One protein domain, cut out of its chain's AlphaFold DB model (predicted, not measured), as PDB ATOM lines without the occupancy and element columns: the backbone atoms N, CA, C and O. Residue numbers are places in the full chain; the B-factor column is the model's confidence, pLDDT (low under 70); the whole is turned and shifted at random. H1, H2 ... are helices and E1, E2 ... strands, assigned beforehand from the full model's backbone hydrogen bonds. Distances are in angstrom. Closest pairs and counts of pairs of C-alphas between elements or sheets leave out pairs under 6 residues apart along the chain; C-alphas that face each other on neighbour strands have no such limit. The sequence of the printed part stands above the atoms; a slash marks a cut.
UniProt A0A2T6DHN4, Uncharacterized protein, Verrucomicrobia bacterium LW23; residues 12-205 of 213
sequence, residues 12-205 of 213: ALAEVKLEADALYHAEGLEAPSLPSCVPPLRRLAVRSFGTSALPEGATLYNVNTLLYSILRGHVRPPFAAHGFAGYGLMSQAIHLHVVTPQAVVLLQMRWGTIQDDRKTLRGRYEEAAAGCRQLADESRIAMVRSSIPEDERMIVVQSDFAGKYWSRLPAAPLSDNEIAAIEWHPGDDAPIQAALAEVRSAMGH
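Overview. This is residues 12 to 205 of the 213 residues of an uncharacterized protein of Verrucomicrobia bacterium LW23 (UniProt A0A2T6DHN4). A twisted sheet of seven strands forms the core, with H1, the long H3 and H5 over one face and the short H2 over the other, making three layers. H3 and H5 run side by side along the strands, H1 slants over the E1 and E2 end of the sheet, and the tiny H4 lies off the sheet, close to H2. The 194 printed residues include five named helices and seven named strands in the order H1 E1 E2 H2 E3 E4 E5 H3 E6 E7 H4 H5, a mixed class. The sheet order is E1 E2 E3 E4 E5 E6 E7, mixed, with E5 and E6 its parallel pair. The whole is compact, with a radius of gyration of the C-alphas of 16.1 A, and rounded, spanning 46 by 35 by 31 A.

Arrangement. Start at H1, residues 12 to 26, slantwise to the strands at a height over the sheet of 9.0 A; its closest C-alphas to E1, residues 42 to 45, are Val 16 and Arg 42, 6.0 A apart. E1 and E2, residues 48 to 50, form a hairpin, with N 42 and O 50 at 2.8 A. H2, residues 63 to 71, is on the opposite face to H1, 8.7 A over the sheet. Next come E3, residues 79 to 85, E4, residues 93 to 99, and E5, residues 103 to 110, a meander, each strand the antiparallel neighbour of the one before; N 79 and O 99 are 2.8 A apart, N 94 and O 109 2.9 A. E2 is antiparallel to E3, with N 49 and O 82 at 2.9 A. H2 runs along E5, with the C-alphas of Val 63 and Leu 106 closest at 6.9 A. E5, H3, residues 118 to 144, and E6, residues 152 to 159, make a strand-helix-strand unit, two parallel neighbour strands with a helix between, its crossover left-handed; N 104 and O 154 are 2.8 A apart. H3 is on the same face as H1, 9.5 A over the sheet, its closest C-alphas to E5 being Ala 136 and Ala 103, 5.4 A. E6 and E7, residues 163 to 170, form a hairpin, with N 153 and O 169 at 2.8 A. H4, residues 176 to 180, is close to but not clearly touching H2, the closest C-alphas being Leu 71 and Ile 179, 7.4 A. H5, residues 191 to 204, lies over E6 and E7 and touches H3 at a shallow tilt of 28 degrees, the same way, with the C-alphas of Leu 135 and Leu 196 closest at 5.7 A. In H1 to H5 every O i to N i+4 pair is within hydrogen-bond range.

Along the chain. Find C-alpha 12 at (58.329, 95.490, 198.076); from there H1 runs 21.1 A. Look for C-alpha 118 at (35.222, 93.428, 175.741), where H3 begins its 39.1 A; E5 and E6 measure 22.9 A and 22.7 A, E7 21.0 A. H5, 20.2 A long, ends at C-alpha 204, (54.732, 60.706, 171.209).

Size, cuts and confidence. The two C-alphas farthest apart are those of Gly 88 and His 205, 49.3 A. The printed part has no cut; the links H1 to E1 and E2 to H2 are long. Mean pLDDT of the printed part is 92.8, and residues 87 to 91 are under 70.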
ATOM      1  N   ALA A  12      58.410  94.703 199.304       81.31
ATOM      2  CA  ALA A  12      58.329  95.490 198.076       81.31
ATOM      3  C   ALA A  12      57.934  94.631 196.859       81.31
ATOM      4  O   ALA A  12      57.212  95.086 195.974       81.31
ATOM      5  N   LEU A  13      58.370  93.368 196.816       83.25
ATOM      6  CA  LEU A  13      57.993  92.433 195.752       83.25
ATOM      7  C   LEU A  13      56.542  91.952 195.905       83.25
ATOM      8  O   LEU A  13      55.851  91.759 194.903       83.25
ATOM      9  N   ALA A  14      56.061  91.797 197.142       85.31
ATOM     10  CA  ALA A  14      54.659  91.474 197.407       85.31
ATOM     11  C   ALA A  14      53.721  92.612 196.962       85.31
ATOM     12  O   ALA A  14      52.700  92.351 196.325       85.31
ATOM     13  N   GLU A  15      54.097  93.869 197.218       91.31
ATOM     14  CA  GLU A  15      53.353  95.047 196.754       91.31
ATOM     15  C   GLU A  15      53.260  95.114 195.225       91.31
ATOM     16  O   GLU A  15      52.183  95.370 194.687       91.31
ATOM     17  N   VAL A  16      54.353  94.822 194.511       93.00
ATOM     18  CA  VAL A  16      54.351  94.801 193.039       93.00
ATOM     19  C   VAL A  16      53.397  93.740 192.494       93.00
ATOM     20  O   VAL A  16      52.671  94.000 191.534       93.00
ATOM     21  N   LYS A  17      53.366  92.549 193.101       93.06
ATOM     22  CA  LYS A  17      52.404  91.517 192.703       93.06
ATOM     23  C   LYS A  17      50.962  91.985 192.925       93.06
ATOM     24  O   LYS A  17      50.144  91.820 192.027       93.06
ATOM     25  N   LEU A  18      50.661  92.582 194.078       94.50
ATOM     26  CA  LEU A  18      49.321  93.102 194.368       94.50
ATOM     27  C   LEU A  18      48.907  94.204 193.386       94.50
ATOM     28  O   LEU A  18      47.761  94.235 192.950       94.50
ATOM     29  N   GLU A  19      49.832  95.084 193.002       95.00
ATOM     30  CA  GLU A  19      49.581  96.112 191.991       95.00
ATOM     31  C   GLU A  19      49.282  95.500 190.618       95.00
ATOM     32  O   GLU A  19      48.345  95.924 189.936       95.00
ATOM     33  N   ALA A  20      50.053  94.489 190.216       94.81
ATOM     34  CA  ALA A  20      49.818  93.764 188.977       94.81
ATOM     35  C   ALA A  20      48.452  93.062 188.998       94.81
ATOM     36  O   ALA A  20      47.676  93.213 188.058       94.81
ATOM     37  N   ASP A  21      48.112  92.369 190.084       95.56
ATOM     38  CA  ASP A  21      46.813  91.709 190.244       95.56
ATOM     39  C   ASP A  21      45.658  92.726 190.185       95.56
ATOM     40  O   ASP A  21      44.686  92.525 189.454       95.56
ATOM     41  N   ALA A  22      45.788  93.858 190.884       94.88
ATOM     42  CA  ALA A  22      44.794  94.929 190.880       94.88
ATOM     43  C   ALA A  22      44.602  95.543 189.487       94.88
ATOM     44  O   ALA A  22      43.473  95.851 189.096       94.88
ATOM     45  N   LEU A  23      45.685  95.693 188.718       94.06
ATOM     46  CA  LEU A  23      45.625  96.190 187.348       94.06
ATOM     47  C   LEU A  23      44.800  95.271 186.441       94.06
ATOM     48  O   LEU A  23      43.959  95.758 185.689       94.06
ATOM     49  N   TYR A  24      45.029  93.959 186.497       94.44
ATOM     50  CA  TYR A  24      44.265  93.004 185.691       94.44
ATOM     51  C   TYR A  24      42.810  92.930 186.155       94.44
ATOM     52  O   TYR A  24      41.900  92.982 185.327       94.44
ATOM     53  N   HIS A  25      42.576  92.931 187.469       94.81
ATOM     54  CA  HIS A  25      41.227  92.928 188.027       94.81
ATOM     55  C   HIS A  25      40.414  94.161 187.591       94.81
ATOM     56  O   HIS A  25      39.227  94.042 187.291       94.81
ATOM     57  N   ALA A  26      41.040  95.340 187.483       91.62
ATOM     58  CA  ALA A  26      40.388  96.549 186.969       91.62
ATOM     59  C   ALA A  26      39.925  96.417 185.503       91.62
ATOM     60  O   ALA A  26      38.963  97.064 185.095       91.62
ATOM     61  N   GLU A  27      40.568  95.545 184.726       89.94
ATOM     62  CA  GLU A  27      40.204  95.202 183.344       89.94
ATOM     63  C   GLU A  27      39.257  93.973 183.286       89.94
ATOM     64  O   GLU A  27      38.859  93.495 182.214       89.94
ATOM     65  N   GLY A  28      38.851  93.468 184.457       91.56
ATOM     66  CA  GLY A  28      38.034  92.272 184.639       91.56
ATOM     67  C   GLY A  28      38.742  90.988 184.212       91.56
ATOM     68  O   GLY A  28      38.088  90.091 183.693       91.56
ATOM     69  N   LEU A  29      40.063  90.942 184.372       93.62
ATOM     70  CA  LEU A  29      40.922  89.799 184.093       93.62
ATOM     71  C   LEU A  29      41.545  89.263 185.381       93.62
ATOM     72  O   LEU A  29      41.783  90.010 186.331       93.62
ATOM     73  N   GLU A  30      41.917  87.990 185.364       94.25
ATOM     74  CA  GLU A  30      42.923  87.476 186.288       94.25
ATOM     75  C   GLU A  30      44.326  87.829 185.780       94.25
ATOM     76  O   GLU A  30      44.591  87.831 184.574       94.25
ATOM     77  N   ALA A  31      45.247  88.132 186.698       92.69
ATOM     78  CA  ALA A  31      46.647  88.275 186.324       92.69
ATOM     79  C   ALA A  31      47.188  86.939 185.781       92.69
ATOM     80  O   ALA A  31      46.850  85.874 186.307       92.69
ATOM     81  N   PRO A  32      48.040  86.963 184.741       93.19
ATOM     82  CA  PRO A  32      48.528  85.746 184.119       93.19
ATOM     83  C   PRO A  32      49.338  84.919 185.118       93.19
ATOM     84  O   PRO A  32      50.256  85.416 185.772       93.19
ATOM     85  N   SER A  33      49.027  83.628 185.203       91.50
ATOM     86  CA  SER A  33      49.814  82.685 185.995       91.50
ATOM     87  C   SER A  33      51.173  82.456 185.333       91.50
ATOM     88  O   SER A  33      51.254  81.865 184.256       91.50
ATOM     89  N   LEU A  34      52.244  82.911 185.980       91.56
ATOM     90  CA  LEU A  34      53.614  82.731 185.496       91.56
ATOM     91  C   LEU A  34      54.161  81.344 185.886       91.56
ATOM     92  O   LEU A  34      53.777  80.811 186.932       91.56
ATOM     93  N   PRO A  35      55.068  80.746 185.087       88.38
ATOM     94  CA  PRO A  35      55.764  79.521 185.479       88.38
ATOM     95  C   PRO A  35      56.511  79.694 186.807       88.38
ATOM     96  O   PRO A  35      57.107  80.738 187.053       88.38
ATOM     97  N   SER A  36      56.552  78.659 187.648       86.88
ATOM     98  CA  SER A  36      57.159  78.745 188.990       86.88
ATOM     99  C   SER A  36      58.668  79.010 188.994       86.88
ATOM    100  O   SER A  36      59.214  79.409 190.018       86.88
ATOM    101  N   CYS A  37      59.354  78.795 187.867       85.94
ATOM    102  CA  CYS A  37      60.774  79.111 187.721       85.94
ATOM    103  C   CYS A  37      61.046  80.610 187.534       85.94
ATOM    104  O   CYS A  37      62.201  81.029 187.574       85.94
ATOM    105  N   VAL A  38      60.008  81.412 187.300       90.25
ATOM    106  CA  VAL A  38      60.125  82.844 187.042       90.25
ATOM    107  C   VAL A  38      60.364  83.596 188.360       90.25
ATOM    108  O   VAL A  38      59.624  83.383 189.322       90.25
ATOM    109  N   PRO A  39      61.381  84.478 188.433       93.06
ATOM    110  CA  PRO A  39      61.626  85.288 189.622       93.06
ATOM    111  C   PRO A  39      60.443  86.208 189.972       93.06
ATOM    112  O   PRO A  39      59.586  86.472 189.128       93.06
ATOM    113  N   PRO A  40      60.407  86.772 191.190       94.31
ATOM    114  CA  PRO A  40      59.409  87.773 191.542       94.31
ATOM    115  C   PRO A  40      59.416  88.986 190.602       94.31
ATOM    116  O   PRO A  40      60.466  89.434 190.129       94.31
ATOM    117  N   LEU A  41      58.228  89.538 190.372       95.25
ATOM    118  CA  LEU A  41      58.027  90.695 189.508       95.25
ATOM    119  C   LEU A  41      58.522  91.989 190.156       95.25
ATOM    120  O   LEU A  41      58.444  92.188 191.365       95.25
ATOM    121  N   ARG A  42      58.966  92.905 189.303       95.75
ATOM    122  CA  ARG A  42      59.308  94.292 189.610       95.75
ATOM    123  C   ARG A  42      58.530  95.206 188.670       95.75
ATOM    124  O   ARG A  42      58.202  94.819 187.547       95.75
ATOM    125  N   ARG A  43      58.256  96.434 189.107       95.06
ATOM    126  CA  ARG A  43      57.669  97.458 188.237       95.06
ATOM    127  C   ARG A  43      58.705  97.888 187.194       95.06
ATOM    128  O   ARG A  43      59.806  98.292 187.554       95.06
ATOM    129  N   LEU A  44      58.351  97.798 185.913       93.50
ATOM    130  CA  LEU A  44      59.184  98.270 184.796       93.50
ATOM    131  C   LEU A  44      58.795  99.690 184.389       93.50
ATOM    132  O   LEU A  44      59.648 100.530 184.124       93.50
ATOM    133  N   ALA A  45      57.489  99.938 184.339       91.56
ATOM    134  CA  ALA A  45      56.886 101.221 184.024       91.56
ATOM    135  C   ALA A  45      55.469 101.265 184.611       91.56
ATOM    136  O   ALA A  45      55.005 100.312 185.243       91.56
ATOM    137  N   VAL A  46      54.755 102.363 184.372       90.12
ATOM    138  CA  VAL A  46      53.323 102.442 184.676       90.12
ATOM    139  C   VAL A  46      52.606 101.295 183.955       90.12
ATOM    140  O   VAL A  46      52.763 101.131 182.746       90.12
ATOM    141  N   ARG A  47      51.840 100.491 184.708       92.56
ATOM    142  CA  ARG A  47      51.062  99.344 184.200       92.56
ATOM    143  C   ARG A  47      51.880  98.212 183.556       92.56
ATOM    144  O   ARG A  47      51.316  97.409 182.815       92.56
ATOM    145  N   SER A  48      53.185  98.141 183.817       94.56
ATOM    146  CA  SER A  48      54.086  97.148 183.220       94.56
ATOM    147  C   SER A  48      55.018  96.548 184.265       94.56
ATOM    148  O   SER A  48      55.693  97.272 185.002       94.56
ATOM    149  N   PHE A  49      55.103  95.223 184.281       96.25
ATOM    150  CA  PHE A  49      55.813  94.444 185.289       96.25
ATOM    151  C   PHE A  49      56.708  93.403 184.626       96.25
ATOM    152  O   PHE A  49      56.401  92.916 183.541       96.25
ATOM    153  N   GLY A  50      57.806  93.039 185.276       96.56
ATOM    154  CA  GLY A  50      58.671  91.969 184.801       96.56
ATOM    155  C   GLY A  50      59.761  91.602 185.791       96.56
ATOM    156  O   GLY A  50      59.950  92.266 186.805       96.56
ATOM    157  N   THR A  51      60.467  90.514 185.521       96.19
ATOM    158  CA  THR A  51      61.441  89.935 186.459       96.19
ATOM    159  C   THR A  51      62.804  90.611 186.437       96.19
ATOM    160  O   THR A  51      63.572  90.505 187.392       96.19
ATOM    161  N   SER A  52      63.112  91.326 185.359       94.12
ATOM    162  CA  SER A  52      64.315  92.139 185.200       94.12
ATOM    163  C   SER A  52      64.014  93.355 184.333       94.12
ATOM    164  O   SER A  52      62.988  93.403 183.654       94.12
ATOM    165  N   ALA A  53      64.936  94.319 184.312       93.38
ATOM    166  CA  ALA A  53      64.894  95.389 183.324       93.38
ATOM    167  C   ALA A  53      64.860  94.808 181.899       93.38
ATOM    168  O   ALA A  53      65.439  93.748 181.635       93.38
ATOM    169  N   LEU A  54      64.170  95.509 180.999       92.56
ATOM    170  CA  LEU A  54      64.203  95.202 179.575       92.56
ATOM    171  C   LEU A  54      65.538  95.677 178.975       92.56
ATOM    172  O   LEU A  54      66.108  96.651 179.473       92.56
ATOM    173  N   PRO A  55      66.034  95.018 177.911       92.12
ATOM    174  CA  PRO A  55      67.174  95.511 177.146       92.12
ATOM    175  C   PRO A  55      66.969  96.954 176.676       92.12
ATOM    176  O   PRO A  55      65.838  97.401 176.478       92.12
ATOM    177  N   GLU A  56      68.065  97.671 176.447       89.12
ATOM    178  CA  GLU A  56      68.005  99.027 175.906       89.12
ATOM    179  C   GLU A  56      67.205  99.066 174.591       89.12
ATOM    180  O   GLU A  56      67.375  98.224 173.708       89.12
ATOM    181  N   GLY A  57      66.275 100.020 174.488       85.88
ATOM    182  CA  GLY A  57      65.377 100.165 173.338       85.88
ATOM    183  C   GLY A  57      64.230  99.145 173.267       85.88
ATOM    184  O   GLY A  57      63.312  99.325 172.462       85.88
ATOM    185  N   ALA A  58      64.223  98.107 174.108       88.69
ATOM    186  CA  ALA A  58      63.106  97.179 174.203       88.69
ATOM    187  C   ALA A  58      61.991  97.754 175.087       88.69
ATOM    188  O   ALA A  58      62.214  98.312 176.160       88.69
ATOM    189  N   THR A  59      60.754  97.568 174.641       90.12
ATOM    190  CA  THR A  59      59.543  97.839 175.420       90.12
ATOM    191  C   THR A  59      58.607  96.651 175.254       90.12
ATOM    192  O   THR A  59      58.760  95.887 174.299       90.12
ATOM    193  N   LEU A  60      57.597  96.514 176.117       89.12
ATOM    194  CA  LEU A  60      56.553  95.499 175.907       89.12
ATOM    195  C   LEU A  60      55.847  95.674 174.549       89.12
ATOM    196  O   LEU A  60      55.353  94.711 173.971       89.12
ATOM    197  N   TYR A  61      55.833  96.895 174.008       88.38
ATOM    198  CA  TYR A  61      55.185  97.202 172.738       88.38
ATOM    199  C   TYR A  61      56.001  96.780 171.509       88.38
ATOM    200  O   TYR A  61      55.425  96.504 170.458       88.38
ATOM    201  N   ASN A  62      57.329  96.711 171.631       91.19
ATOM    202  CA  ASN A  62      58.218  96.355 170.529       91.19
ATOM    203  C   ASN A  62      58.649  94.886 170.630       91.19
ATOM    204  O   ASN A  62      59.790  94.565 170.979       91.19
ATOM    205  N   VAL A  63      57.704  93.994 170.322       94.00
ATOM    206  CA  VAL A  63      57.890  92.542 170.442       94.00
ATOM    207  C   VAL A  63      59.050  92.022 169.590       94.00
ATOM    208  O   VAL A  63      59.776  91.142 170.041       94.00
ATOM    209  N   ASN A  64      59.294  92.612 168.415       95.12
ATOM    210  CA  ASN A  64      60.408  92.221 167.554       95.12
ATOM    211  C   ASN A  64      61.749  92.547 168.219       95.12
ATOM    212  O   ASN A  64      62.599  91.671 168.322       95.12
ATOM    213  N   THR A  65      61.946  93.758 168.750       95.94
ATOM    214  CA  THR A  65      63.196  94.094 169.464       95.94
ATOM    215  C   THR A  65      63.430  93.191 170.676       95.94
ATOM    216  O   THR A  65      64.572  92.788 170.923       95.94
ATOM    217  N   LEU A  66      62.371  92.819 171.404       96.19
ATOM    218  CA  LEU A  66      62.483  91.845 172.489       96.19
ATOM    219  C   LEU A  66      62.857  90.450 171.965       96.19
ATOM    220  O   LEU A  66      63.779  89.840 172.502       96.19
ATOM    221  N   LEU A  67      62.215  89.976 170.890       97.50
ATOM    222  CA  LEU A  67      62.550  88.713 170.228       97.50
ATOM    223  C   LEU A  67      64.023  88.676 169.811       97.50
ATOM    224  O   LEU A  67      64.740  87.766 170.218       97.50
ATOM    225  N   TYR A  68      64.511  89.683 169.079       97.31
ATOM    226  CA  TYR A  68      65.921  89.769 168.681       97.31
ATOM    227  C   TYR A  68      66.859  89.767 169.895       97.31
ATOM    228  O   TYR A  68      67.904  89.120 169.867       97.31
ATOM    229  N   SER A  69      66.486  90.439 170.986       97.19
ATOM    230  CA  SER A  69      67.279  90.442 172.222       97.19
ATOM    231  C   SER A  69      67.326  89.066 172.898       97.19
ATOM    232  O   SER A  69      68.358  88.693 173.454       97.19
ATOM    233  N   ILE A  70      66.238  88.293 172.837       97.38
ATOM    234  CA  ILE A  70      66.185  86.909 173.332       97.38
ATOM    235  C   ILE A  70      67.015  85.978 172.440       97.38
ATOM    236  O   ILE A  70      67.759  85.139 172.952       97.38
ATOM    237  N   LEU A  71      66.915  86.129 171.117       98.00
ATOM    238  CA  LEU A  71      67.668  85.326 170.151       98.00
ATOM    239  C   LEU A  71      69.176  85.580 170.260       98.00
ATOM    240  O   LEU A  71      69.948  84.633 170.220       98.00
ATOM    241  N   ARG A  72      69.599  86.826 170.504       97.56
ATOM    242  CA  ARG A  72      71.008  87.200 170.741       97.56
ATOM    243  C   ARG A  72      71.505  86.916 172.165       97.56
ATOM    244  O   ARG A  72      72.659  87.184 172.481       97.56
ATOM    245  N   GLY A  73      70.651  86.407 173.055       96.38
ATOM    246  CA  GLY A  73      71.030  86.071 174.433       96.38
ATOM    247  C   GLY A  73      71.210  87.264 175.382       96.38
ATOM    248  O   GLY A  73      71.755  87.098 176.475       96.38
ATOM    249  N   HIS A  74      70.740  88.457 175.005       96.38
ATOM    250  CA  HIS A  74      70.704  89.631 175.887       96.38
ATOM    251  C   HIS A  74      69.619  89.508 176.968       96.38
ATOM    252  O   HIS A  74      69.744  90.093 178.040       96.38
ATOM    253  N   VAL A  75      68.572  88.719 176.705       96.25
ATOM    254  CA  VAL A  75      67.576  88.300 177.700       96.25
ATOM    255  C   VAL A  75      67.784  86.822 177.996       96.25
ATOM    256  O   VAL A  75      67.698  85.987 177.096       96.25
ATOM    257  N   ARG A  76      68.057  86.495 179.263       94.62
ATOM    258  CA  ARG A  76      68.303  85.119 179.704       94.62
ATOM    259  C   ARG A  76      67.075  84.546 180.417       94.62
ATOM    260  O   ARG A  76      66.460  85.266 181.203       94.62
ATOM    261  N   PRO A  77      66.727  83.270 180.187       95.69
ATOM    262  CA  PRO A  77      65.730  82.591 181.000       95.69
ATOM    263  C   PRO A  77      66.251  82.355 182.434       95.69
ATOM    264  O   PRO A  77      67.459  82.187 182.616       95.69
ATOM    265  N   PRO A  78      65.365  82.254 183.440       96.50
ATOM    266  CA  PRO A  78      63.932  82.519 183.373       96.50
ATOM    267  C   PRO A  78      63.632  84.027 183.397       96.50
ATOM    268  O   PRO A  78      64.124  84.765 184.248       96.50
ATOM    269  N   PHE A  79      62.784  84.476 182.478       97.19
ATOM    270  CA  PHE A  79      62.331  85.858 182.389       97.19
ATOM    271  C   PHE A  79      60.831  85.901 182.111       97.19
ATOM    272  O   PHE A  79      60.312  85.109 181.324       97.19
ATOM    273  N   ALA A  80      60.135  86.846 182.732       97.44
ATOM    274  CA  ALA A  80      58.784  87.188 182.326       97.44
ATOM    275  C   ALA A  80      58.554  88.690 182.402       97.44
ATOM    276  O   ALA A  80      59.116  89.372 183.261       97.44
ATOM    277  N   ALA A  81      57.688  89.190 181.530       97.38
ATOM    278  CA  ALA A  81      57.160  90.536 181.622       97.38
ATOM    279  C   ALA A  81      55.736  90.590 181.077       97.38
ATOM    280  O   ALA A  81      55.406  89.913 180.107       97.38
ATOM    281  N   HIS A  82      54.877  91.379 181.705       97.19
ATOM    282  CA  HIS A  82      53.485  91.507 181.311       97.19
ATOM    283  C   HIS A  82      52.928  92.864 181.735       97.19
ATOM    284  O   HIS A  82      53.520  93.589 182.539       97.19
ATOM    285  N   GLY A  83      51.781  93.217 181.177       95.31
ATOM    286  CA  GLY A  83      51.118  94.469 181.491       95.31
ATOM    287  C   GLY A  83      50.317  95.001 180.324       95.31
ATOM    288  O   GLY A  83      50.032  94.294 179.357       95.31
ATOM    289  N   PHE A  84      49.975  96.275 180.429       93.00
ATOM    290  CA  PHE A  84      49.199  96.996 179.435       93.00
ATOM    291  C   PHE A  84      50.029  98.168 178.937       93.00
ATOM    292  O   PHE A  84      50.560  98.935 179.742       93.00
ATOM    293  N   ALA A  85      50.121  98.325 177.622       86.31
ATOM    294  CA  ALA A  85      50.797  99.464 177.023       86.31
ATOM    295  C   ALA A  85      49.990 100.043 175.859       86.31
ATOM    296  O   ALA A  85      49.159  99.372 175.243       86.31
ATOM    297  N   GLY A  86      50.240 101.320 175.582       75.69
ATOM    298  CA  GLY A  86      49.527 102.107 174.583       75.69
ATOM    299  C   GLY A  86      49.001 103.423 175.158       75.69
ATOM    300  O   GLY A  86      48.864 103.580 176.373       75.69
ATOM    301  N   TYR A  87      48.765 104.397 174.279       58.12
ATOM    302  CA  TYR A  87      48.384 105.758 174.656       58.12
ATOM    303  C   TYR A  87      46.963 106.082 174.177       58.12
ATOM    304  O   TYR A  87      46.634 105.939 172.997       58.12
ATOM    305  N   GLY A  88      46.131 106.584 175.094       60.22
ATOM    306  CA  GLY A  88      44.820 107.162 174.793       60.22
ATOM    307  C   GLY A  88      43.660 106.165 174.676       60.22
ATOM    308  O   GLY A  88      43.757 104.994 175.033       60.22
ATOM    309  N   LEU A  89      42.524 106.668 174.184       58.91
ATOM    310  CA  LEU A  89      41.257 105.929 174.068       58.91
ATOM    311  C   LEU A  89      41.261 104.848 172.970       58.91
ATOM    312  O   LEU A  89      40.323 104.057 172.904       58.91
ATOM    313  N   MET A  90      42.282 104.833 172.100       57.84
ATOM    314  CA  MET A  90      42.240 104.122 170.812       57.84
ATOM    315  C   MET A  90      43.350 103.085 170.599       57.84
ATOM    316  O   MET A  90      43.301 102.342 169.624       57.84
ATOM    317  N   SER A  91      44.347 103.008 171.481       59.75
ATOM    318  CA  SER A  91      45.460 102.071 171.326       59.75
ATOM    319  C   SER A  91      45.820 101.485 172.679       59.75
ATOM    320  O   SER A  91      46.555 102.085 173.456       59.75
ATOM    321  N   GLN A  92      45.233 100.328 172.977       84.50
ATOM    322  CA  GLN A  92      45.543  99.538 174.160       84.50
ATOM    323  C   GLN A  92      45.964  98.150 173.697       84.50
ATOM    324  O   GLN A  92      45.249  97.501 172.929       84.50
ATOM    325  N   ALA A  93      47.128  97.707 174.152       92.62
ATOM    326  CA  ALA A  93      47.617  96.355 173.982       92.62
ATOM    327  C   ALA A  93      47.842  95.718 175.354       92.62
ATOM    328  O   ALA A  93      48.212  96.390 176.321       92.62
ATOM    329  N   ILE A  94      47.599  94.416 175.417       95.56
ATOM    330  CA  ILE A  94      47.924  93.574 176.560       95.56
ATOM    331  C   ILE A  94      49.089  92.667 176.176       95.56
ATOM    332  O   ILE A  94      49.132  92.117 175.071       95.56
ATOM    333  N   HIS A  95      50.050  92.545 177.084       96.50
ATOM    334  CA  HIS A  95      51.326  91.886 176.846       96.50
ATOM    335  C   HIS A  95      51.525  90.756 177.846       96.50
ATOM    336  O   HIS A  95      51.252  90.919 179.037       96.50
ATOM    337  N   LEU A  96      52.044  89.630 177.365       97.56
ATOM    338  CA  LEU A  96      52.570  88.553 178.195       97.56
ATOM    339  C   LEU A  96      53.775  87.937 177.483       97.56
ATOM    340  O   LEU A  96      53.656  87.317 176.431       97.56
ATOM    341  N   HIS A  97      54.950  88.123 178.061       97.69
ATOM    342  CA  HIS A  97      56.206  87.576 177.579       97.69
ATOM    343  C   HIS A  97      56.731  86.606 178.626       97.69
ATOM    344  O   HIS A  97      56.920  86.986 179.779       97.69
ATOM    345  N   VAL A  98      56.956  85.361 178.227       97.69
ATOM    346  CA  VAL A  98      57.483  84.299 179.085       97.69
ATOM    347  C   VAL A  98      58.663  83.664 178.368       97.69
ATOM    348  O   VAL A  98      58.541  83.211 177.235       97.69
ATOM    349  N   VAL A  99      59.816  83.648 179.020       97.56
ATOM    350  CA  VAL A  99      61.078  83.121 178.500       97.56
ATOM    351  C   VAL A  99      61.604  82.131 179.527       97.56
ATOM    352  O   VAL A  99      62.099  82.497 180.589       97.56
ATOM    353  N   THR A 100      61.486  80.855 179.210       96.75
ATOM    354  CA  THR A 100      62.065  79.738 179.960       96.75
ATOM    355  C   THR A 100      63.205  79.133 179.138       96.75
ATOM    356  O   THR A 100      63.372  79.503 177.972       96.75
ATOM    357  N   PRO A 101      64.017  78.220 179.697       95.50
ATOM    358  CA  PRO A 101      65.040  77.569 178.890       95.50
ATOM    359  C   PRO A 101      64.447  76.755 177.725       95.50
ATOM    360  O   PRO A 101      65.072  76.691 176.677       95.50
ATOM    361  N   GLN A 102      63.233  76.206 177.874       96.06
ATOM    362  CA  GLN A 102      62.606  75.308 176.889       96.06
ATOM    363  C   GLN A 102      61.586  75.992 175.969       96.06
ATOM    364  O   GLN A 102      61.231  75.447 174.925       96.06
ATOM    365  N   ALA A 103      61.085  77.166 176.353       97.56
ATOM    366  CA  ALA A 103      60.052  77.872 175.606       97.56
ATOM    367  C   ALA A 103      60.162  79.394 175.747       97.56
ATOM    368  O   ALA A 103      60.360  79.916 176.847       97.56
ATOM    369  N   VAL A 104      59.945  80.096 174.641       98.19
ATOM    370  CA  VAL A 104      59.771  81.544 174.543       98.19
ATOM    371  C   VAL A 104      58.385  81.805 173.976       98.19
ATOM    372  O   VAL A 104      58.081  81.367 172.872       98.19
ATOM    373  N   VAL A 105      57.554  82.541 174.703       98.19
ATOM    374  CA  VAL A 105      56.226  82.946 174.241       98.19
ATOM    375  C   VAL A 105      56.094  84.450 174.370       98.19
ATOM    376  O   VAL A 105      56.185  84.994 175.471       98.19
ATOM    377  N   LEU A 106      55.888  85.123 173.242       98.00
ATOM    378  CA  LEU A 106      55.687  86.562 173.165       98.00
ATOM    379  C   LEU A 106      54.264  86.856 172.684       98.00
ATOM    380  O   LEU A 106      53.982  86.853 171.487       98.00
ATOM    381  N   LEU A 107      53.367  87.107 173.635       97.62
ATOM    382  CA  LEU A 107      51.974  87.461 173.389       97.62
ATOM    383  C   LEU A 107      51.794  88.982 173.432       97.62
ATOM    384  O   LEU A 107      52.168  89.633 174.413       97.62
ATOM    385  N   GLN A 108      51.196  89.539 172.384       96.12
ATOM    386  CA  GLN A 108      50.816  90.947 172.293       96.12
ATOM    387  C   GLN A 108      49.463  91.060 171.586       96.12
ATOM    388  O   GLN A 108      49.370  90.955 170.367       96.12
ATOM    389  N   MET A 109      48.399  91.300 172.339       95.31
ATOM    390  CA  MET A 109      47.045  91.342 171.782       95.31
ATOM    391  C   MET A 109      46.468  92.741 171.859       95.31
ATOM    392  O   MET A 109      46.752  93.493 172.794       95.31
ATOM    393  N   ARG A 110      45.619  93.092 170.895       92.88
ATOM    394  CA  ARG A 110      44.797  94.295 170.989       92.88
ATOM    395  C   ARG A 110      43.841  94.132 172.173       92.88
ATOM    396  O   ARG A 110      43.023  93.219 172.197       92.88
ATOM    397  N   TRP A 111      43.914  95.059 173.123       91.31
ATOM    398  CA  TRP A 111      43.004  95.139 174.271       91.31
ATOM    399  C   TRP A 111      41.817  96.089 174.039       91.31
ATOM    400  O   TRP A 111      40.940  96.242 174.883       91.31
ATOM    401  N   GLY A 112      41.748  96.665 172.839       83.44
ATOM    402  CA  GLY A 112      40.567  97.322 172.298       83.44
ATOM    403  C   GLY A 112      40.243  98.692 172.884       83.44
ATOM    404  O   GLY A 112      40.982  99.266 173.681       83.44
ATOM    405  N   THR A 113      39.126  99.241 172.421       82.31
ATOM    406  CA  THR A 113      38.607 100.567 172.770       82.31
ATOM    407  C   THR A 113      37.233 100.436 173.433       82.31
ATOM    408  O   THR A 113      36.822  99.352 173.847       82.31
ATOM    409  N   ILE A 114      36.514 101.548 173.587       79.38
ATOM    410  CA  ILE A 114      35.110 101.547 174.026       79.38
ATOM    411  C   ILE A 114      34.154 100.917 172.993       79.38
ATOM    412  O   ILE A 114      33.048 100.529 173.348       79.38
ATOM    413  N   GLN A 115      34.565 100.806 171.726       83.94
ATOM    414  CA  GLN A 115      33.724 100.273 170.645       83.94
ATOM    415  C   GLN A 115      33.855  98.757 170.456       83.94
ATOM    416  O   GLN A 115      33.047  98.160 169.752       83.94
ATOM    417  N   ASP A 116      34.879  98.140 171.050       89.44
ATOM    418  CA  ASP A 116      35.146  96.713 170.891       89.44
ATOM    419  C   ASP A 116      34.320  95.872 171.883       89.44
ATOM    420  O   ASP A 116      34.067  96.286 173.018       89.44
ATOM    421  N   ASP A 117      33.952  94.648 171.490       91.25
ATOM    422  CA  ASP A 117      33.341  93.683 172.410       91.25
ATOM    423  C   ASP A 117      34.379  93.177 173.424       91.25
ATOM    424  O   ASP A 117      35.186  92.276 173.158       91.25
ATOM    425  N   ARG A 118      34.326  93.755 174.627       89.00
ATOM    426  CA  ARG A 118      35.222  93.428 175.741       89.00
ATOM    427  C   ARG A 118      35.150  91.966 176.163       89.00
ATOM    428  O   ARG A 118      36.172  91.429 176.584       89.00
ATOM    429  N   LYS A 119      33.996  91.302 176.037       92.50
ATOM    430  CA  LYS A 119      33.863  89.887 176.409       92.50
ATOM    431  C   LYS A 119      34.638  89.002 175.437       92.50
ATOM    432  O   LYS A 119      35.367  88.114 175.872       92.50
ATOM    433  N   THR A 120      34.524  89.281 174.141       93.50
ATOM    434  CA  THR A 120      35.268  88.555 173.106       93.50
ATOM    435  C   THR A 120      36.776  88.780 173.233       93.50
ATOM    436  O   THR A 120      37.542  87.820 173.191       93.50
ATOM    437  N   LEU A 121      37.225  90.024 173.443       93.25
ATOM    438  CA  LEU A 121      38.653  90.319 173.640       93.25
ATOM    439  C   LEU A 121      39.226  89.642 174.891       93.25
ATOM    440  O   LEU A 121      40.327  89.096 174.837       93.25
ATOM    441  N   ARG A 122      38.460  89.629 175.988       93.69
ATOM    442  CA  ARG A 122      38.817  88.924 177.222       93.69
ATOM    443  C   ARG A 122      39.013  87.433 176.989       93.69
ATOM    444  O   ARG A 122      40.090  86.931 177.282       93.69
ATOM    445  N   GLY A 123      38.019  86.760 176.406       95.06
ATOM    446  CA  GLY A 123      38.098  85.320 176.152       95.06
ATOM    447  C   GLY A 123      39.286  84.954 175.260       95.06
ATOM    448  O   GLY A 123      40.028  84.029 175.573       95.06
ATOM    449  N   ARG A 124      39.538  85.748 174.208       95.31
ATOM    450  CA  ARG A 124      40.714  85.576 173.340       95.31
ATOM    451  C   ARG A 124      42.034  85.701 174.110       95.31
ATOM    452  O   ARG A 124      42.958  84.933 173.852       95.31
ATOM    453  N   TYR A 125      42.146  86.672 175.019       95.50
ATOM    454  CA  TYR A 125      43.350  86.835 175.837       95.50
ATOM    455  C   TYR A 125      43.526  85.698 176.843       95.50
ATOM    456  O   TYR A 125      44.623  85.161 176.948       95.50
ATOM    457  N   GLU A 126      42.470  85.321 177.564       95.56
ATOM    458  CA  GLU A 126      42.513  84.247 178.563       95.56
ATOM    459  C   GLU A 126      42.911  82.910 177.928       95.56
ATOM    460  O   GLU A 126      43.782  82.216 178.454       95.56
ATOM    461  N   GLU A 127      42.353  82.587 176.758       95.56
ATOM    462  CA  GLU A 127      42.728  81.401 175.984       95.56
ATOM    463  C   GLU A 127      44.212  81.430 175.589       95.56
ATOM    464  O   GLU A 127      44.945  80.464 175.819       95.56
ATOM    465  N   ALA A 128      44.684  82.555 175.044       96.25
ATOM    466  CA  ALA A 128      46.081  82.704 174.655       96.25
ATOM    467  C   ALA A 128      47.026  82.630 175.866       96.25
ATOM    468  O   ALA A 128      48.045  81.944 175.809       96.25
ATOM    469  N   ALA A 129      46.685  83.282 176.980       95.69
ATOM    470  CA  ALA A 129      47.481  83.287 178.205       95.69
ATOM    471  C   ALA A 129      47.553  81.896 178.858       95.69
ATOM    472  O   ALA A 129      48.630  81.475 179.292       95.69
ATOM    473  N   ALA A 130      46.441  81.153 178.878       94.88
ATOM    474  CA  ALA A 130      46.426  79.758 179.309       94.88
ATOM    475  C   ALA A 130      47.324  78.893 178.412       94.88
ATOM    476  O   ALA A 130      48.133  78.110 178.919       94.88
ATOM    477  N   GLY A 131      47.257  79.103 177.093       95.81
ATOM    478  CA  GLY A 131      48.136  78.459 176.121       95.81
ATOM    479  C   GLY A 131      49.620  78.769 176.350       95.81
ATOM    480  O   GLY A 131      50.439  77.854 176.296       95.81
ATOM    481  N   CYS A 132      49.985  80.016 176.684       95.75
ATOM    482  CA  CYS A 132      51.366  80.388 177.025       95.75
ATOM    483  C   CYS A 132      51.907  79.548 178.189       95.75
ATOM    484  O   CYS A 132      53.012  79.005 178.112       95.75
ATOM    485  N   ARG A 133      51.126  79.439 179.273       92.81
ATOM    486  CA  ARG A 133      51.502  78.647 180.451       92.81
ATOM    487  C   ARG A 133      51.616  77.169 180.097       92.81
ATOM    488  O   ARG A 133      52.607  76.534 180.447       92.81
ATOM    489  N   GLN A 134      50.622  76.646 179.385       95.25
ATOM    490  CA  GLN A 134      50.601  75.251 178.970       95.25
ATOM    491  C   GLN A 134      51.808  74.902 178.098       95.25
ATOM    492  O   GLN A 134      52.432  73.870 178.320       95.25
ATOM    493  N   LEU A 135      52.178  75.773 177.157       96.06
ATOM    494  CA  LEU A 135      53.336  75.562 176.296       96.06
ATOM    495  C   LEU A 135      54.634  75.533 177.104       96.06
ATOM    496  O   LEU A 135      55.433  74.619 176.929       96.06
ATOM    497  N   ALA A 136      54.823  76.468 178.038       94.50
ATOM    498  CA  ALA A 136      55.996  76.461 178.911       94.50
ATOM    499  C   ALA A 136      56.090  75.175 179.759       94.50
ATOM    500  O   ALA A 136      57.161  74.570 179.860       94.50
ATOM    501  N   ASP A 137      54.971  74.729 180.336       93.56
ATOM    502  CA  ASP A 137      54.915  73.512 181.148       93.56
ATOM    503  C   ASP A 137      55.152  72.241 180.313       93.56
ATOM    504  O   ASP A 137      55.935  71.377 180.717       93.56
ATOM    505  N   GLU A 138      54.518  72.124 179.144       95.50
ATOM    506  CA  GLU A 138      54.656  70.962 178.262       95.50
ATOM    507  C   GLU A 138      56.044  70.894 177.614       95.50
ATOM    508  O   GLU A 138      56.631  69.814 177.583       95.50
ATOM    509  N   SER A 139      56.639  72.019 177.197       95.50
ATOM    510  CA  SER A 139      58.022  72.043 176.694       95.50
ATOM    511  C   SER A 139      59.024  71.610 177.768       95.50
ATOM    512  O   SER A 139      59.952  70.851 177.483       95.50
ATOM    513  N   ARG A 140      58.813  72.007 179.031       93.81
ATOM    514  CA  ARG A 140      59.625  71.523 180.158       93.81
ATOM    515  C   ARG A 140      59.484  70.011 180.347       93.81
ATOM    516  O   ARG A 140      60.488  69.332 180.557       93.81
ATOM    517  N   ILE A 141      58.264  69.476 180.284       93.56
ATOM    518  CA  ILE A 141      58.016  68.028 180.399       93.56
ATOM    519  C   ILE A 141      58.665  67.269 179.236       93.56
ATOM    520  O   ILE A 141      59.307  66.245 179.470       93.56
ATOM    521  N   ALA A 142      58.536  67.771 178.007       93.25
ATOM    522  CA  ALA A 142      59.120  67.165 176.816       93.25
ATOM    523  C   ALA A 142      60.651  67.087 176.908       93.25
ATOM    524  O   ALA A 142      61.224  66.042 176.607       93.25
ATOM    525  N   MET A 143      61.308  68.134 177.414       92.38
ATOM    526  CA  MET A 143      62.750  68.112 177.674       92.38
ATOM    527  C   MET A 143      63.128  67.072 178.743       92.38
ATOM    528  O   MET A 143      64.026  66.266 178.520       92.38
ATOM    529  N   VAL A 144      62.415  67.024 179.879       91.69
ATOM    530  CA  VAL A 144      62.669  66.026 180.947       91.69
ATOM    531  C   VAL A 144      62.510  64.589 180.433       91.69
ATOM    532  O   VAL A 144      63.189  63.683 180.908       91.69
ATOM    533  N   ARG A 145      61.637  64.372 179.444       92.56
ATOM    534  CA  ARG A 145      61.441  63.079 178.767       92.56
ATOM    535  C   ARG A 145      62.408  62.830 177.608       92.56
ATOM    536  O   ARG A 145      62.293  61.801 176.950       92.56
ATOM    537  N   SER A 146      63.326  63.759 177.339       90.38
ATOM    538  CA  SER A 146      64.221  63.738 176.174       90.38
ATOM    539  C   SER A 146      63.481  63.649 174.831       90.38
ATOM    540  O   SER A 146      64.022  63.157 173.847       90.38
ATOM    541  N   SER A 147      62.236  64.125 174.778       90.81
ATOM    542  CA  SER A 147      61.441  64.248 173.551       90.81
ATOM    543  C   SER A 147      61.795  65.503 172.754       90.81
ATOM    544  O   SER A 147      61.582  65.543 171.550       90.81
ATOM    545  N   ILE A 148      62.346  66.518 173.420       89.00
ATOM    546  CA  ILE A 148      62.964  67.690 172.795       89.00
ATOM    547  C   ILE A 148      64.415  67.753 173.298       89.00
ATOM    548  O   ILE A 148      64.624  67.575 174.506       89.00
ATOM    549  N   PRO A 149      65.412  67.953 172.416       91.69
ATOM    550  CA  PRO A 149      66.801  68.155 172.819       91.69
ATOM    551  C   PRO A 149      66.966  69.324 173.805       91.69
ATOM    552  O   PRO A 149      66.261  70.324 173.725       91.69
ATOM    553  N   GLU A 150      67.896  69.206 174.756       91.62
ATOM    554  CA  GLU A 150      68.131  70.243 175.783       91.62
ATOM    555  C   GLU A 150      68.740  71.529 175.204       91.62
ATOM    556  O   GLU A 150      68.681  72.587 175.830       91.62
ATOM    557  N   ASP A 151      69.332  71.434 174.014       94.12
ATOM    558  CA  ASP A 151      69.898  72.528 173.235       94.12
ATOM    559  C   ASP A 151      68.893  73.156 172.261       94.12
ATOM    560  O   ASP A 151      69.263  74.068 171.525       94.12
ATOM    561  N   GLU A 152      67.624  72.743 172.295       96.38
ATOM    562  CA  GLU A 152      66.534  73.325 171.516       96.38
ATOM    563  C   GLU A 152      65.441  73.919 172.419       96.38
ATOM    564  O   GLU A 152      65.231  73.518 173.565       96.38
ATOM    565  N   ARG A 153      64.707  74.896 171.885       97.06
ATOM    566  CA  ARG A 153      63.557  75.521 172.542       97.06
ATOM    567  C   ARG A 153      62.477  75.891 171.538       97.06
ATOM    568  O   ARG A 153      62.761  76.242 170.392       97.06
ATOM    569  N   MET A 154      61.233  75.883 171.999       97.94
ATOM    570  CA  MET A 154      60.107  76.399 171.224       97.94
ATOM    571  C   MET A 154      60.056  77.919 171.319       97.94
ATOM    572  O   MET A 154      60.140  78.469 172.414       97.94
ATOM    573  N   ILE A 155      59.883  78.611 170.198       98.31
ATOM    574  CA  ILE A 155      59.667  80.059 170.171       98.31
ATOM    575  C   ILE A 155      58.345  80.349 169.484       98.31
ATOM    576  O   ILE A 155      58.097  79.872 168.381       98.31
ATOM    577  N   VAL A 156      57.508  81.151 170.133       98.50
ATOM    578  CA  VAL A 156      56.196  81.555 169.638       98.50
ATOM    579  C   VAL A 156      56.034  83.057 169.771       98.50
ATOM    580  O   VAL A 156      56.225  83.623 170.850       98.50
ATOM    581  N   VAL A 157      55.612  83.694 168.685       98.31
ATOM    582  CA  VAL A 157      55.127  85.071 168.679       98.31
ATOM    583  C   VAL A 157      53.665  85.054 168.271       98.31
ATOM    584  O   VAL A 157      53.309  84.577 167.195       98.31
ATOM    585  N   GLN A 158      52.813  85.590 169.138       97.75
ATOM    586  CA  GLN A 158      51.405  85.822 168.853       97.75
ATOM    587  C   GLN A 158      51.123  87.304 169.059       97.75
ATOM    588  O   GLN A 158      50.806  87.743 170.165       97.75
ATOM    589  N   SER A 159      51.278  88.084 167.992       96.12
ATOM    590  CA  SER A 159      51.056  89.523 168.022       96.12
ATOM    591  C   SER A 159      49.995  89.948 167.014       96.12
ATOM    592  O   SER A 159      50.125  89.686 165.819       96.12
ATOM    593  N   ASP A 160      48.988  90.691 167.480       94.00
ATOM    594  CA  ASP A 160      48.037  91.394 166.604       94.00
ATOM    595  C   ASP A 160      48.713  92.543 165.815       94.00
ATOM    596  O   ASP A 160      48.081  93.152 164.953       94.00
ATOM    597  N   PHE A 161      49.986  92.853 166.099       92.12
ATOM    598  CA  PHE A 161      50.716  93.998 165.536       92.12
ATOM    599  C   PHE A 161      51.991  93.621 164.768       92.12
ATOM    600  O   PHE A 161      52.397  94.364 163.879       92.12
ATOM    601  N   ALA A 162      52.642  92.506 165.111       92.81
ATOM    602  CA  ALA A 162      53.947  92.120 164.558       92.81
ATOM    603  C   ALA A 162      53.955  90.763 163.838       92.81
ATOM    604  O   ALA A 162      54.968  90.405 163.239       92.81
ATOM    605  N   GLY A 163      52.851  90.016 163.890       94.75
ATOM    606  CA  GLY A 163      52.713  88.720 163.233       94.75
ATOM    607  C   GLY A 163      52.475  87.561 164.197       94.75
ATOM    608  O   GLY A 163      52.542  87.697 165.422       94.75
ATOM    609  N   LYS A 164      52.153  86.410 163.604       97.56
ATOM    610  CA  LYS A 164      51.768  85.180 164.296       97.56
ATOM    611  C   LYS A 164      52.549  84.008 163.711       97.56
ATOM    612  O   LYS A 164      52.252  83.540 162.613       97.56
ATOM    613  N   TYR A 165      53.577  83.571 164.422       97.88
ATOM    614  CA  TYR A 165      54.521  82.579 163.922       97.88
ATOM    615  C   TYR A 165      55.204  81.837 165.065       97.88
ATOM    616  O   TYR A 165      55.221  82.287 166.214       97.88
ATOM    617  N   TRP A 166      55.776  80.687 164.741       98.25
ATOM    618  CA  TRP A 166      56.526  79.876 165.682       98.25
ATOM    619  C   TRP A 166      57.681  79.161 164.984       98.25
ATOM    620  O   TRP A 166      57.716  79.054 163.761       98.25
ATOM    621  N   SER A 167      58.657  78.708 165.760       98.00
ATOM    622  CA  SER A 167      59.746  77.864 165.270       98.00
ATOM    623  C   SER A 167      60.367  77.091 166.433       98.00
ATOM    624  O   SER A 167      60.209  77.473 167.599       98.00
ATOM    625  N   ARG A 168      61.071  76.004 166.120       96.88
ATOM    626  CA  ARG A 168      61.928  75.288 167.067       96.88
ATOM    627  C   ARG A 168      63.366  75.664 166.759       96.88
ATOM    628  O   ARG A 168      63.828  75.482 165.638       96.88
ATOM    629  N   LEU A 169      64.048  76.246 167.735       97.50
ATOM    630  CA  LEU A 169      65.338  76.895 167.518       97.50
ATOM    631  C   LEU A 169      66.352  76.452 168.563       97.50
ATOM    632  O   LEU A 169      65.951  76.054 169.659       97.50
ATOM    633  N   PRO A 170      67.658  76.589 168.278       96.94
ATOM    634  CA  PRO A 170      68.675  76.422 169.298       96.94
ATOM    635  C   PRO A 170      68.400  77.306 170.526       96.94
ATOM    636  O   PRO A 170      67.968  78.461 170.430       96.94
ATOM    637  N   ALA A 171      68.661  76.758 171.709       96.00
ATOM    638  CA  ALA A 171      68.617  77.486 172.971       96.00
ATOM    639  C   ALA A 171      69.818  78.438 173.122       96.00
ATOM    640  O   ALA A 171      69.739  79.421 173.863       96.00
ATOM    641  N   ALA A 172      70.912  78.162 172.404       97.19
ATOM    642  CA  ALA A 172      72.086  79.019 172.342       97.19
ATOM    643  C   ALA A 172      71.783  80.363 171.644       97.19
ATOM    644  O   ALA A 172      70.890  80.435 170.796       97.19
ATOM    645  N   PRO A 173      72.520  81.437 171.982       97.81
ATOM    646  CA  PRO A 173      72.451  82.692 171.244       97.81
ATOM    647  C   PRO A 173      72.770  82.506 169.757       97.81
ATOM    648  O   PRO A 173      73.714  81.797 169.415       97.81
ATOM    649  N   LEU A 174      72.017  83.190 168.900       98.19
ATOM    650  CA  LEU A 174      72.177  83.177 167.448       98.19
ATOM    651  C   LEU A 174      72.867  84.457 166.959       98.19
ATOM    652  O   LEU A 174      72.630  85.551 167.482       98.19
ATOM    653  N   SER A 175      73.691  84.321 165.924       97.94
ATOM    654  CA  SER A 175      74.225  85.437 165.142       97.94
ATOM    655  C   SER A 175      73.154  86.063 164.244       97.94
ATOM    656  O   SER A 175      72.111  85.471 163.970       97.94
ATOM    657  N   ASP A 176      73.420  87.260 163.720       97.38
ATOM    658  CA  ASP A 176      72.466  87.958 162.847       97.38
ATOM    659  C   ASP A 176      72.151  87.185 161.556       97.38
ATOM    660  O   ASP A 176      71.007  87.194 161.102       97.38
ATOM    661  N   ASN A 177      73.135  86.472 160.997       97.81
ATOM    662  CA  ASN A 177      72.932  85.640 159.808       97.81
ATOM    663  C   ASN A 177      72.034  84.436 160.111       97.81
ATOM    664  O   ASN A 177      71.159  84.113 159.313       97.81
ATOM    665  N   GLU A 178      72.220  83.793 161.266       98.19
ATOM    666  CA  GLU A 178      71.366  82.681 161.699       98.19
ATOM    667  C   GLU A 178      69.939  83.161 161.960       98.19
ATOM    668  O   GLU A 178      68.995  82.508 161.530       98.19
ATOM    669  N   ILE A 179      69.772  84.334 162.586       98.06
ATOM    670  CA  ILE A 179      68.448  84.921 162.822       98.06
ATOM    671  C   ILE A 179      67.738  85.235 161.499       98.06
ATOM    672  O   ILE A 179      66.545  84.966 161.362       98.06
ATOM    673  N   ALA A 180      68.454  85.790 160.519       97.00
ATOM    674  CA  ALA A 180      67.901  86.075 159.195       97.00
ATOM    675  C   ALA A 180      67.522  84.803 158.415       97.00
ATOM    676  O   ALA A 180      66.650  84.860 157.551       97.00
ATOM    677  N   ALA A 181      68.160  83.672 158.725       97.56
ATOM    678  CA  ALA A 181      67.911  82.375 158.104       97.56
ATOM    679  C   ALA A 181      66.846  81.531 158.829       97.56
ATOM    680  O   ALA A 181      66.594  80.403 158.407       97.56
ATOM    681  N   ILE A 182      66.226  82.038 159.905       98.00
ATOM    682  CA  ILE A 182      65.185  81.299 160.628       98.00
ATOM    683  C   ILE A 182      64.012  80.997 159.693       98.00
ATOM    684  O   ILE A 182      63.376  81.902 159.147       98.00
ATOM    685  N   GLU A 183      63.671  79.715 159.598       97.44
ATOM    686  CA  GLU A 183      62.410  79.277 159.023       97.44
ATOM    687  C   GLU A 183      61.300  79.423 160.071       97.44
ATOM    688  O   GLU A 183      61.221  78.690 161.063       97.44
ATOM    689  N   TRP A 184      60.457  80.432 159.867       97.56
ATOM    690  CA  TRP A 184      59.281  80.670 160.690       97.56
ATOM    691  C   TRP A 184      58.090  79.907 160.127       97.56
ATOM    692  O   TRP A 184      57.662  80.152 158.998       97.56
ATOM    693  N   HIS A 185      57.504  79.036 160.939       97.12
ATOM    694  CA  HIS A 185      56.230  78.422 160.611       97.12
ATOM    695  C   HIS A 185      55.104  79.431 160.871       97.12
ATOM    696  O   HIS A 185      55.024  79.995 161.973       97.12
ATOM    697  N   PRO A 186      54.217  79.679 159.892       93.25
ATOM    698  CA  PRO A 186      53.025  80.471 160.142       93.25
ATOM    699  C   PRO A 186      52.155  79.738 161.167       93.25
ATOM    700  O   PRO A 186      52.047  78.512 161.152       93.25
ATOM    701  N   GLY A 187      51.552  80.485 162.085       76.75
ATOM    702  CA  GLY A 187      50.600  79.919 163.043       76.75
ATOM    703  C   GLY A 187      49.150  80.299 162.781       76.75
ATOM    704  O   GLY A 187      48.309  80.037 163.639       76.75
ATOM    705  N   ASP A 188      48.882  80.965 161.655       84.88
ATOM    706  CA  ASP A 188      47.617  81.636 161.356       84.88
ATOM    707  C   ASP A 188      47.088  82.365 162.599       84.88
ATOM    708  O   ASP A 188      47.822  83.127 163.229       84.88
ATOM    709  N   ASP A 189      45.843  82.119 163.004       84.38
ATOM    710  CA  ASP A 189      45.244  82.760 164.170       84.38
ATOM    711  C   ASP A 189      45.629  82.144 165.526       84.38
ATOM    712  O   ASP A 189      45.307  82.743 166.555       84.38
ATOM    713  N   ALA A 190      46.354  81.016 165.555       91.56
ATOM    714  CA  ALA A 190      46.644  80.258 166.779       91.56
ATOM    715  C   ALA A 190      48.072  79.651 166.841       91.56
ATOM    716  O   ALA A 190      48.221  78.446 167.085       91.56
ATOM    717  N   PRO A 191      49.153  80.452 166.705       96.06
ATOM    718  CA  PRO A 191      50.538  79.958 166.738       96.06
ATOM    719  C   PRO A 191      50.896  79.217 168.037       96.06
ATOM    720  O   PRO A 191      51.668  78.261 168.001       96.06
ATOM    721  N   ILE A 192      50.313  79.603 169.178       97.19
ATOM    722  CA  ILE A 192      50.522  78.905 170.457       97.19
ATOM    723  C   ILE A 192      50.001  77.463 170.393       97.19
ATOM    724  O   ILE A 192      50.674  76.548 170.863       97.19
ATOM    725  N   GLN A 193      48.830  77.241 169.789       96.62
ATOM    726  CA  GLN A 193      48.247  75.902 169.671       96.62
ATOM    727  C   GLN A 193      49.021  75.034 168.674       96.62
ATOM    728  O   GLN A 193      49.223  73.848 168.929       96.62
ATOM    729  N   ALA A 194      49.515  75.624 167.580       96.62
ATOM    730  CA  ALA A 194      50.386  74.929 166.634       96.62
ATOM    731  C   ALA A 194      51.696  74.468 167.300       96.62
ATOM    732  O   ALA A 194      52.066  73.299 167.202       96.62
ATOM    733  N   ALA A 195      52.347  75.347 168.068       97.25
ATOM    734  CA  ALA A 195      53.546  74.993 168.823       97.25
ATOM    735  C   ALA A 195      53.275  73.938 169.912       97.25
ATOM    736  O   ALA A 195      54.090  73.040 170.115       97.25
ATOM    737  N   LEU A 196      52.121  73.998 170.588       96.75
ATOM    738  CA  LEU A 196      51.690  72.954 171.525       96.75
ATOM    739  C   LEU A 196      51.520  71.598 170.832       96.75
ATOM    740  O   LEU A 196      51.938  70.575 171.375       96.75
ATOM    741  N   ALA A 197      50.919  71.574 169.643       95.88
ATOM    742  CA  ALA A 197      50.765  70.351 168.865       95.88
ATOM    743  C   ALA A 197      52.126  69.742 168.492       95.88
ATOM    744  O   ALA A 197      52.300  68.534 168.642       95.88
ATOM    745  N   GLU A 198      53.102  70.569 168.103       95.88
ATOM    746  CA  GLU A 198      54.476  70.127 167.830       95.88
ATOM    747  C   GLU A 198      55.134  69.506 169.073       95.88
ATOM    748  O   GLU A 198      55.640  68.384 169.021       95.88
ATOM    749  N   VAL A 199      55.054  70.176 170.229       96.31
ATOM    750  CA  VAL A 199      55.605  69.654 171.494       96.31
ATOM    751  C   VAL A 199      54.973  68.310 171.869       96.31
ATOM    752  O   VAL A 199      55.667  67.380 172.285       96.31
ATOM    753  N   ARG A 200      53.655  68.171 171.698       95.75
ATOM    754  CA  ARG A 200      52.932  66.917 171.969       95.75
ATOM    755  C   ARG A 200      53.296  65.809 170.997       95.75
ATOM    756  O   ARG A 200      53.448  64.668 171.429       95.75
ATOM    757  N   SER A 201      53.454  66.144 169.721       94.50
ATOM    758  CA  SER A 201      53.908  65.215 168.688       94.50
ATOM    759  C   SER A 201      55.286  64.650 169.041       94.50
ATOM    760  O   SER A 201      55.457  63.431 169.109       94.50
ATOM    761  N   ALA A 202      56.234  65.519 169.413       91.56
ATOM    762  CA  ALA A 202      57.566  65.117 169.862       91.56
ATOM    763  C   ALA A 202      57.518  64.205 171.104       91.56
ATOM    764  O   ALA A 202      58.262  63.230 171.207       91.56
ATOM    765  N   MET A 203      56.595  64.452 172.042       91.31
ATOM    766  CA  MET A 203      56.397  63.570 173.200       91.31
ATOM    767  C   MET A 203      55.870  62.170 172.847       91.31
ATOM    768  O   MET A 203      56.113  61.234 173.610       91.31
ATOM    769  N   GLY A 204      55.170  62.010 171.721       88.69
ATOM    770  CA  GLY A 204      54.732  60.706 171.209       88.69
ATOM    771  C   GLY A 204      55.847  59.896 170.534       88.69
ATOM    772  O   GLY A 204      55.725  58.677 170.406       88.69
ATOM    773  N   HIS A 205      56.944  60.552 170.145       76.81
ATOM    774  CA  HIS A 205      58.073  59.962 169.429       76.81
ATOM    775  C   HIS A 205      59.394  60.307 170.139       76.81
ATOM    776  O   HIS A 205      60.055  61.274 169.761       76.81
TER     777      HIS A 205